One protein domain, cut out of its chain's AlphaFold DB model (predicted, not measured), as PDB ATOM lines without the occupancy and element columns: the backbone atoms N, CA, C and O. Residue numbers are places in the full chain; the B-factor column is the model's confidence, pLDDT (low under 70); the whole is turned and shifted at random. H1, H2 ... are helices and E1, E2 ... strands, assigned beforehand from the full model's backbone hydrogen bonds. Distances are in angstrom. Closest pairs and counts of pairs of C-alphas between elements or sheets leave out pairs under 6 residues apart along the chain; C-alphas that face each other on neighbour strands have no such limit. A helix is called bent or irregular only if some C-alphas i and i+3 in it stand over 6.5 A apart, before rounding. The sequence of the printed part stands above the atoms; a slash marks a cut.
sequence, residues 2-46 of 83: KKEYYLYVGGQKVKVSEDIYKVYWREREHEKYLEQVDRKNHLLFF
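This is residues 2 to 46 of the 83 residues of the protein "Putative sigma factor" of Streptococcus milleri (UniProt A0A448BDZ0). What does the model look like at first sight? A small hairpin of two strands, E1 and E2, makes the short arm of a V, and one long helix, H1, makes the long arm, with the corner where E1 begins and H1 begins. The turn of the hairpin, residues 8 to 13, sticks out, and so does most of the far part of H1, residues 26 to 34 and 36 to 40. What is it made of, and how large is it? The printed part has 45 residues with two named strands and one named helix, in the order E1, E2, H1; the sheet E1 - E2 is antiparallel, and the class is mixed, helices and strands. It is an extended rod, with a radius of gyration of the C-alphas of 14.6 A and spans of 44 by 21 by 10 A.

Where are the strands? E1 is residues 5 to 9 and measures 13.4 A from first to last C-alpha, beginning with C-alpha 5 at (-35.052, -6.821, -14.350). E2 is residues 12 to 16 and measures 12.5 A. Where is the helix? H1 is residues 18 to 40, 33.0 A long, from C-alpha 18 at (-32.012, -9.694, -18.743) to C-alpha 40 at (-55.147, -0.164, -40.301).

How do the two strands pair? E1 and E2 are antiparallel neighbours and form a hairpin, with 142 degrees between their directions. C-alphas 6 and 15 face each other at 4.5 A. N 7 and O 14 are within hydrogen-bond range at 2.9 A, as are N 14 and O 7 at 2.8 A. Where does the helix come near the sheet? Residues 18 to 25 of H1 make 12 pairs of C-alphas within 10 A with E1 and 1 with E2. The closest C-alphas of E1 and H1 are those of Tyr 5 and Glu 18, 6.1 A apart. How is the helix's backbone formed? In H1 every O i to N i+4 pair is within hydrogen-bond range, and the helix is not bent.

How far does the printed part reach? The two C-alphas farthest apart are those of Lys 2 and Phe 46, 44.8 A, which are also the first and last printed. Is it whole, and how are its elements linked? The printed part has no cut, and the links E1 to E2 and E2 to H1 are tight. How sure is the model? The mean pLDDT of the printed part is 91.0, and no printed residue is under 70.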
ATOM      1  N   LYS A   2     -25.065  -3.601 -11.383       81.94
ATOM      2  CA  LYS A   2     -25.852  -4.628 -12.087       81.94
ATOM      3  C   LYS A   2     -27.311  -4.168 -12.132       81.94
ATOM      4  O   LYS A   2     -27.874  -3.875 -11.083       81.94
ATOM      5  N   LYS A   3     -27.884  -4.043 -13.333       88.44
ATOM      6  CA  LYS A   3     -29.312  -3.748 -13.505       88.44
ATOM      7  C   LYS A   3     -30.116  -4.985 -13.116       88.44
ATOM      8  O   LYS A   3     -29.734  -6.102 -13.457       88.44
ATOM      9  N   GLU A   4     -31.205  -4.779 -12.391       94.00
ATOM     10  CA  GLU A   4     -32.156  -5.834 -12.054       94.00
ATOM     11  C   GLU A   4     -33.404  -5.683 -12.922       94.00
ATOM     12  O   GLU A   4     -33.900  -4.570 -13.100       94.00
ATOM     13  N   TYR A   5     -33.906  -6.797 -13.448       96.00
ATOM     14  CA  TYR A   5     -35.052  -6.821 -14.350       96.00
ATOM     15  C   TYR A   5     -36.236  -7.518 -13.688       96.00
ATOM     16  O   TYR A   5     -36.068  -8.475 -12.931       96.00
ATOM     17  N   TYR A   6     -37.438  -7.021 -13.973       96.25
ATOM     18  CA  TYR A   6     -38.670  -7.483 -13.345       96.25
ATOM     19  C   TYR A   6     -39.808  -7.549 -14.366       96.25
ATOM     20  O   TYR A   6     -39.907  -6.677 -15.229       96.25
ATOM     21  N   LEU A   7     -40.680  -8.546 -14.228       96.00
ATOM     22  CA  LEU A   7     -41.937  -8.687 -14.967       96.00
ATOM     23  C   LEU A   7     -43.105  -8.808 -13.986       96.00
ATOM     24  O   LEU A   7     -42.922  -9.266 -12.859       96.00
ATOM     25  N   TYR A   8     -44.299  -8.396 -14.410       94.56
ATOM     26  CA  TYR A   8     -45.519  -8.563 -13.625       94.56
ATOM     27  C   TYR A   8     -46.334  -9.732 -14.170       94.56
ATOM     28  O   TYR A   8     -46.692  -9.731 -15.346       94.56
ATOM     29  N   VAL A   9     -46.640 -10.707 -13.318       93.12
ATOM     30  CA  VAL A   9     -47.459 -11.880 -13.658       93.12
ATOM     31  C   VAL A   9     -48.583 -11.972 -12.634       93.12
ATOM     32  O   VAL A   9     -48.317 -12.044 -11.438       93.12
ATOM     33  N   GLY A  10     -49.839 -11.880 -13.082       91.94
ATOM     34  CA  GLY A  10     -51.001 -11.886 -12.179       91.94
ATOM     35  C   GLY A  10     -50.964 -10.783 -11.109       91.94
ATOM     36  O   GLY A  10     -51.383 -11.004  -9.979       91.94
ATOM     37  N   GLY A  11     -50.379  -9.621 -11.426       92.75
ATOM     38  CA  GLY A  11     -50.198  -8.508 -10.484       92.75
ATOM     39  C   GLY A  11     -48.990  -8.632  -9.545       92.75
ATOM     40  O   GLY A  11     -48.666  -7.672  -8.848       92.75
ATOM     41  N   GLN A  12     -48.270  -9.757  -9.547       95.31
ATOM     42  CA  GLN A  12     -47.074  -9.948  -8.723       95.31
ATOM     43  C   GLN A  12     -45.798  -9.587  -9.479       95.31
ATOM     44  O   GLN A  12     -45.640  -9.924 -10.652       95.31
ATOM     45  N   LYS A  13     -44.861  -8.927  -8.793       95.81
ATOM     46  CA  LYS A  13     -43.562  -8.526  -9.346       95.81
ATOM     47  C   LYS A  13     -42.548  -9.668  -9.219       95.81
ATOM     48  O   LYS A  13     -42.099  -9.981  -8.119       95.81
ATOM     49  N   VAL A  14     -42.143 -10.242 -10.346       96.56
ATOM     50  CA  VAL A  14     -41.195 -11.362 -10.432       96.56
ATOM     51  C   VAL A  14     -39.858 -10.866 -10.975       96.56
ATOM     52  O   VAL A  14     -39.811 -10.190 -12.002       96.56
ATOM     53  N   LYS A  15     -38.757 -11.185 -10.287       96.50
ATOM     54  CA  LYS A  15     -37.396 -10.874 -10.751       96.50
ATOM     55  C   LYS A  15     -36.977 -11.861 -11.839       96.50
ATOM     56  O   LYS A  15     -37.137 -13.064 -11.665       96.50
ATOM     57  N   VAL A  16     -36.417 -11.357 -12.935       95.88
ATOM     58  CA  VAL A  16     -36.029 -12.161 -14.105       95.88
ATOM     59  C   VAL A  16     -34.615 -11.830 -14.579       95.88
ATOM     60  O   VAL A  16     -34.027 -10.820 -14.181       95.88
ATOM     61  N   SER A  17     -34.057 -12.690 -15.432       96.06
ATOM     62  CA  SER A  17     -32.814 -12.390 -16.143       96.06
ATOM     63  C   SER A  17     -33.044 -11.331 -17.228       96.06
ATOM     64  O   SER A  17     -34.167 -11.113 -17.688       96.06
ATOM     65  N   GLU A  18     -31.964 -10.675 -17.654       95.38
ATOM     66  CA  GLU A  18     -32.012  -9.694 -18.743       95.38
ATOM     67  C   GLU A  18     -32.526 -10.303 -20.053       95.38
ATOM     68  O   GLU A  18     -33.310  -9.671 -20.759       95.38
ATOM     69  N   ASP A  19     -32.122 -11.536 -20.362       95.94
ATOM     70  CA  ASP A  19     -32.510 -12.209 -21.602       95.94
ATOM     71  C   ASP A  19     -34.016 -12.480 -21.642       95.94
ATOM     72  O   ASP A  19     -34.673 -12.161 -22.633       95.94
ATOM     73  N   ILE A  20     -34.587 -12.967 -20.534       95.69
ATOM     74  CA  ILE A  20     -36.036 -13.187 -20.409       95.69
ATOM     75  C   ILE A  20     -36.786 -11.862 -20.543       95.69
ATOM     76  O   ILE A  20     -37.781 -11.783 -21.261       95.69
ATOM     77  N   TYR A  21     -36.294 -10.803 -19.894       95.88
ATOM     78  CA  TYR A  21     -36.900  -9.479 -19.986       95.88
ATOM     79  C   TYR A  21     -36.930  -8.960 -21.430       95.88
ATOM     80  O   TYR A  21     -37.960  -8.469 -21.893       95.88
ATOM     81  N   LYS A  22     -35.815  -9.088 -22.160       95.94
ATOM     82  CA  LYS A  22     -35.712  -8.655 -23.561       95.94
ATOM     83  C   LYS A  22     -36.632  -9.446 -24.483       95.94
ATOM     84  O   LYS A  22     -37.261  -8.839 -25.346       95.94
ATOM     85  N   VAL A  23     -36.710 -10.767 -24.313       97.00
ATOM     86  CA  VAL A  23     -37.601 -11.620 -25.116       97.00
ATOM     87  C   VAL A  23     -39.060 -11.256 -24.851       97.00
ATOM     88  O   VAL A  23     -39.778 -10.964 -25.799       97.00
ATOM     89  N   TYR A  24     -39.471 -11.159 -23.583       95.12
ATOM     90  CA  TYR A  24     -40.839 -10.777 -23.220       95.12
ATOM     91  C   TYR A  24     -41.271  -9.463 -23.884       95.12
ATOM     92  O   TYR A  24     -42.341  -9.380 -24.483       95.12
ATOM     93  N   TRP A  25     -40.429  -8.431 -23.804       93.69
ATOM     94  CA  TRP A  25     -40.763  -7.135 -24.393       93.69
ATOM     95  C   TRP A  25     -40.746  -7.143 -25.917       93.69
ATOM     96  O   TRP A  25     -41.544  -6.428 -26.513       93.69
ATOM     97  N   ARG A  26     -39.890  -7.952 -26.547       95.94
ATOM     98  CA  ARG A  26     -39.893  -8.123 -28.003       95.94
ATOM     99  C   ARG A  26     -41.207  -8.730 -28.485       95.94
ATOM    100  O   ARG A  26     -41.807  -8.177 -29.400       95.94
ATOM    101  N   GLU A  27     -41.656  -9.810 -27.851       95.06
ATOM    102  CA  GLU A  27     -42.934 -10.453 -28.185       95.06
ATOM    103  C   GLU A  27     -44.102  -9.489 -27.960       95.06
ATOM    104  O   GLU A  27     -44.939  -9.300 -28.838       95.06
ATOM    105  N   ARG A  28     -44.102  -8.775 -26.829       93.62
ATOM    106  CA  ARG A  28     -45.150  -7.798 -26.519       93.62
ATOM    107  C   ARG A  28     -45.202  -6.635 -27.516       93.62
ATOM    108  O   ARG A  28     -46.280  -6.146 -27.842       93.62
ATOM    109  N   GLU A  29     -44.055  -6.133 -27.964       94.12
ATOM    110  CA  GLU A  29     -43.994  -5.084 -28.991       94.12
ATOM    111  C   GLU A  29     -44.441  -5.614 -30.361       94.12
ATOM    112  O   GLU A  29     -45.119  -4.899 -31.097       94.12
ATOM    113  N   HIS A  30     -44.113  -6.867 -30.683       94.38
ATOM    114  CA  HIS A  30     -44.555  -7.514 -31.916       94.38
ATOM    115  C   HIS A  30     -46.080  -7.688 -31.963       94.38
ATOM    116  O   HIS A  30     -46.700  -7.344 -32.966       94.38
ATOM    117  N   GLU A  31     -46.694  -8.122 -30.863       90.69
ATOM    118  CA  GLU A  31     -48.150  -8.264 -30.746       90.69
ATOM    119  C   GLU A  31     -48.873  -6.919 -30.934       90.69
ATOM    120  O   GLU A  31     -49.808  -6.820 -31.729       90.69
ATOM    121  N   LYS A  32     -48.374  -5.841 -30.310       91.38
ATOM    122  CA  LYS A  32     -48.900  -4.481 -30.542       91.38
ATOM    123  C   LYS A  32     -48.787  -4.044 -32.001       91.38
ATOM    124  O   LYS A  32     -49.656  -3.334 -32.497       91.38
ATOM    125  N   TYR A  33     -47.685  -4.387 -32.670       93.69
ATOM    126  CA  TYR A  33     -47.498  -4.052 -34.079       93.69
ATOM    127  C   TYR A  33     -48.535  -4.760 -34.955       93.69
ATOM    128  O   TYR A  33     -49.143  -4.110 -35.803       93.69
ATOM    129  N   LEU A  34     -48.779  -6.054 -34.722       90.56
ATOM    130  CA  LEU A  34     -49.819  -6.804 -35.430       90.56
ATOM    131  C   LEU A  34     -51.199  -6.176 -35.211       90.56
ATOM    132  O   LEU A  34     -51.891  -5.889 -36.182       90.56
ATOM    133  N   GLU A  35     -51.538  -5.824 -33.969       86.50
ATOM    134  CA  GLU A  35     -52.803  -5.149 -33.658       86.50
ATOM    135  C   GLU A  35     -52.960  -3.815 -34.419       86.50
ATOM    136  O   GLU A  35     -54.038  -3.490 -34.923       86.50
ATOM    137  N   GLN A  36     -51.885  -3.029 -34.550       88.81
ATOM    138  CA  GLN A  36     -51.903  -1.795 -35.346       88.81
ATOM    139  C   GLN A  36     -52.108  -2.062 -36.840       88.81
ATOM    140  O   GLN A  36     -52.829  -1.310 -37.503       88.81
ATOM    141  N   VAL A  37     -51.471  -3.104 -37.376       91.00
ATOM    142  CA  VAL A  37     -51.624  -3.515 -38.778       91.00
ATOM    143  C   VAL A  37     -53.058  -3.966 -39.049       91.00
ATOM    144  O   VAL A  37     -53.645  -3.527 -40.039       91.00
ATOM    145  N   ASP A  38     -53.652  -4.759 -38.160       87.38
ATOM    146  CA  ASP A  38     -55.031  -5.235 -38.297       87.38
ATOM    147  C   ASP A  38     -56.027  -4.075 -38.281       87.38
ATOM    148  O   ASP A  38     -56.830  -3.927 -39.207       87.38
ATOM    149  N   ARG A  39     -55.891  -3.154 -37.315       83.94
ATOM    150  CA  ARG A  39     -56.712  -1.933 -37.249       83.94
ATOM    151  C   ARG A  39     -56.595  -1.081 -38.513       83.94
ATOM    152  O   ARG A  39     -57.602  -0.570 -38.996       83.94
ATOM    153  N   LYS A  40     -55.383  -0.927 -39.061       89.81
ATOM    154  CA  LYS A  40     -55.147  -0.164 -40.301       89.81
ATOM    155  C   LYS A  40     -55.835  -0.801 -41.509       89.81
ATOM    156  O   LYS A  40     -56.292  -0.082 -42.390       89.81
ATOM    157  N   ASN A  41     -55.892  -2.128 -41.555       88.88
ATOM    158  CA  ASN A  41     -56.539  -2.874 -42.631       88.88
ATOM    159  C   ASN A  41     -58.043  -3.087 -42.398       88.88
ATOM    160  O   ASN A  41     -58.667  -3.818 -43.161       88.88
ATOM    161  N   HIS A  42     -58.627  -2.460 -41.368       79.56
ATOM    162  CA  HIS A  42     -60.024  -2.654 -40.969       79.56
ATOM    163  C   HIS A  42     -60.382  -4.122 -40.687       79.56
ATOM    164  O   HIS A  42     -61.533  -4.532 -40.833       79.56
ATOM    165  N   LEU A  43     -59.395  -4.913 -40.262       81.06
ATOM    166  CA  LEU A  43     -59.614  -6.264 -39.777       81.06
ATOM    167  C   LEU A  43     -60.066  -6.151 -38.320       81.06
ATOM    168  O   LEU A  43     -59.296  -5.775 -37.438       81.06
ATOM    169  N   LEU A  44     -61.351  -6.409 -38.085       71.81
ATOM    170  CA  LEU A  44     -61.923  -6.475 -36.744       71.81
ATOM    171  C   LEU A  44     -61.760  -7.896 -36.208       71.81
ATOM    172  O   LEU A  44     -62.144  -8.861 -36.871       71.81
ATOM    173  N   PHE A  45     -61.228  -8.035 -34.994       72.31
ATOM    174  CA  PHE A  45     -61.326  -9.302 -34.279       72.31
ATOM    175  C   PHE A  45     -62.781  -9.531 -33.873       72.31
ATOM    176  O   PHE A  45     -63.430  -8.620 -33.359       72.31
ATOM    177  N   PHE A  46     -63.286 -10.755 -34.032       70.31
ATOM    178  CA  PHE A  46     -64.633 -11.109 -33.567       70.31
ATOM    179  C   PHE A  46     -64.818 -10.844 -32.065       70.31
ATOM    180  O   PHE A  46     -65.885 -10.414 -31.644       70.31
TER     181      PHE A  46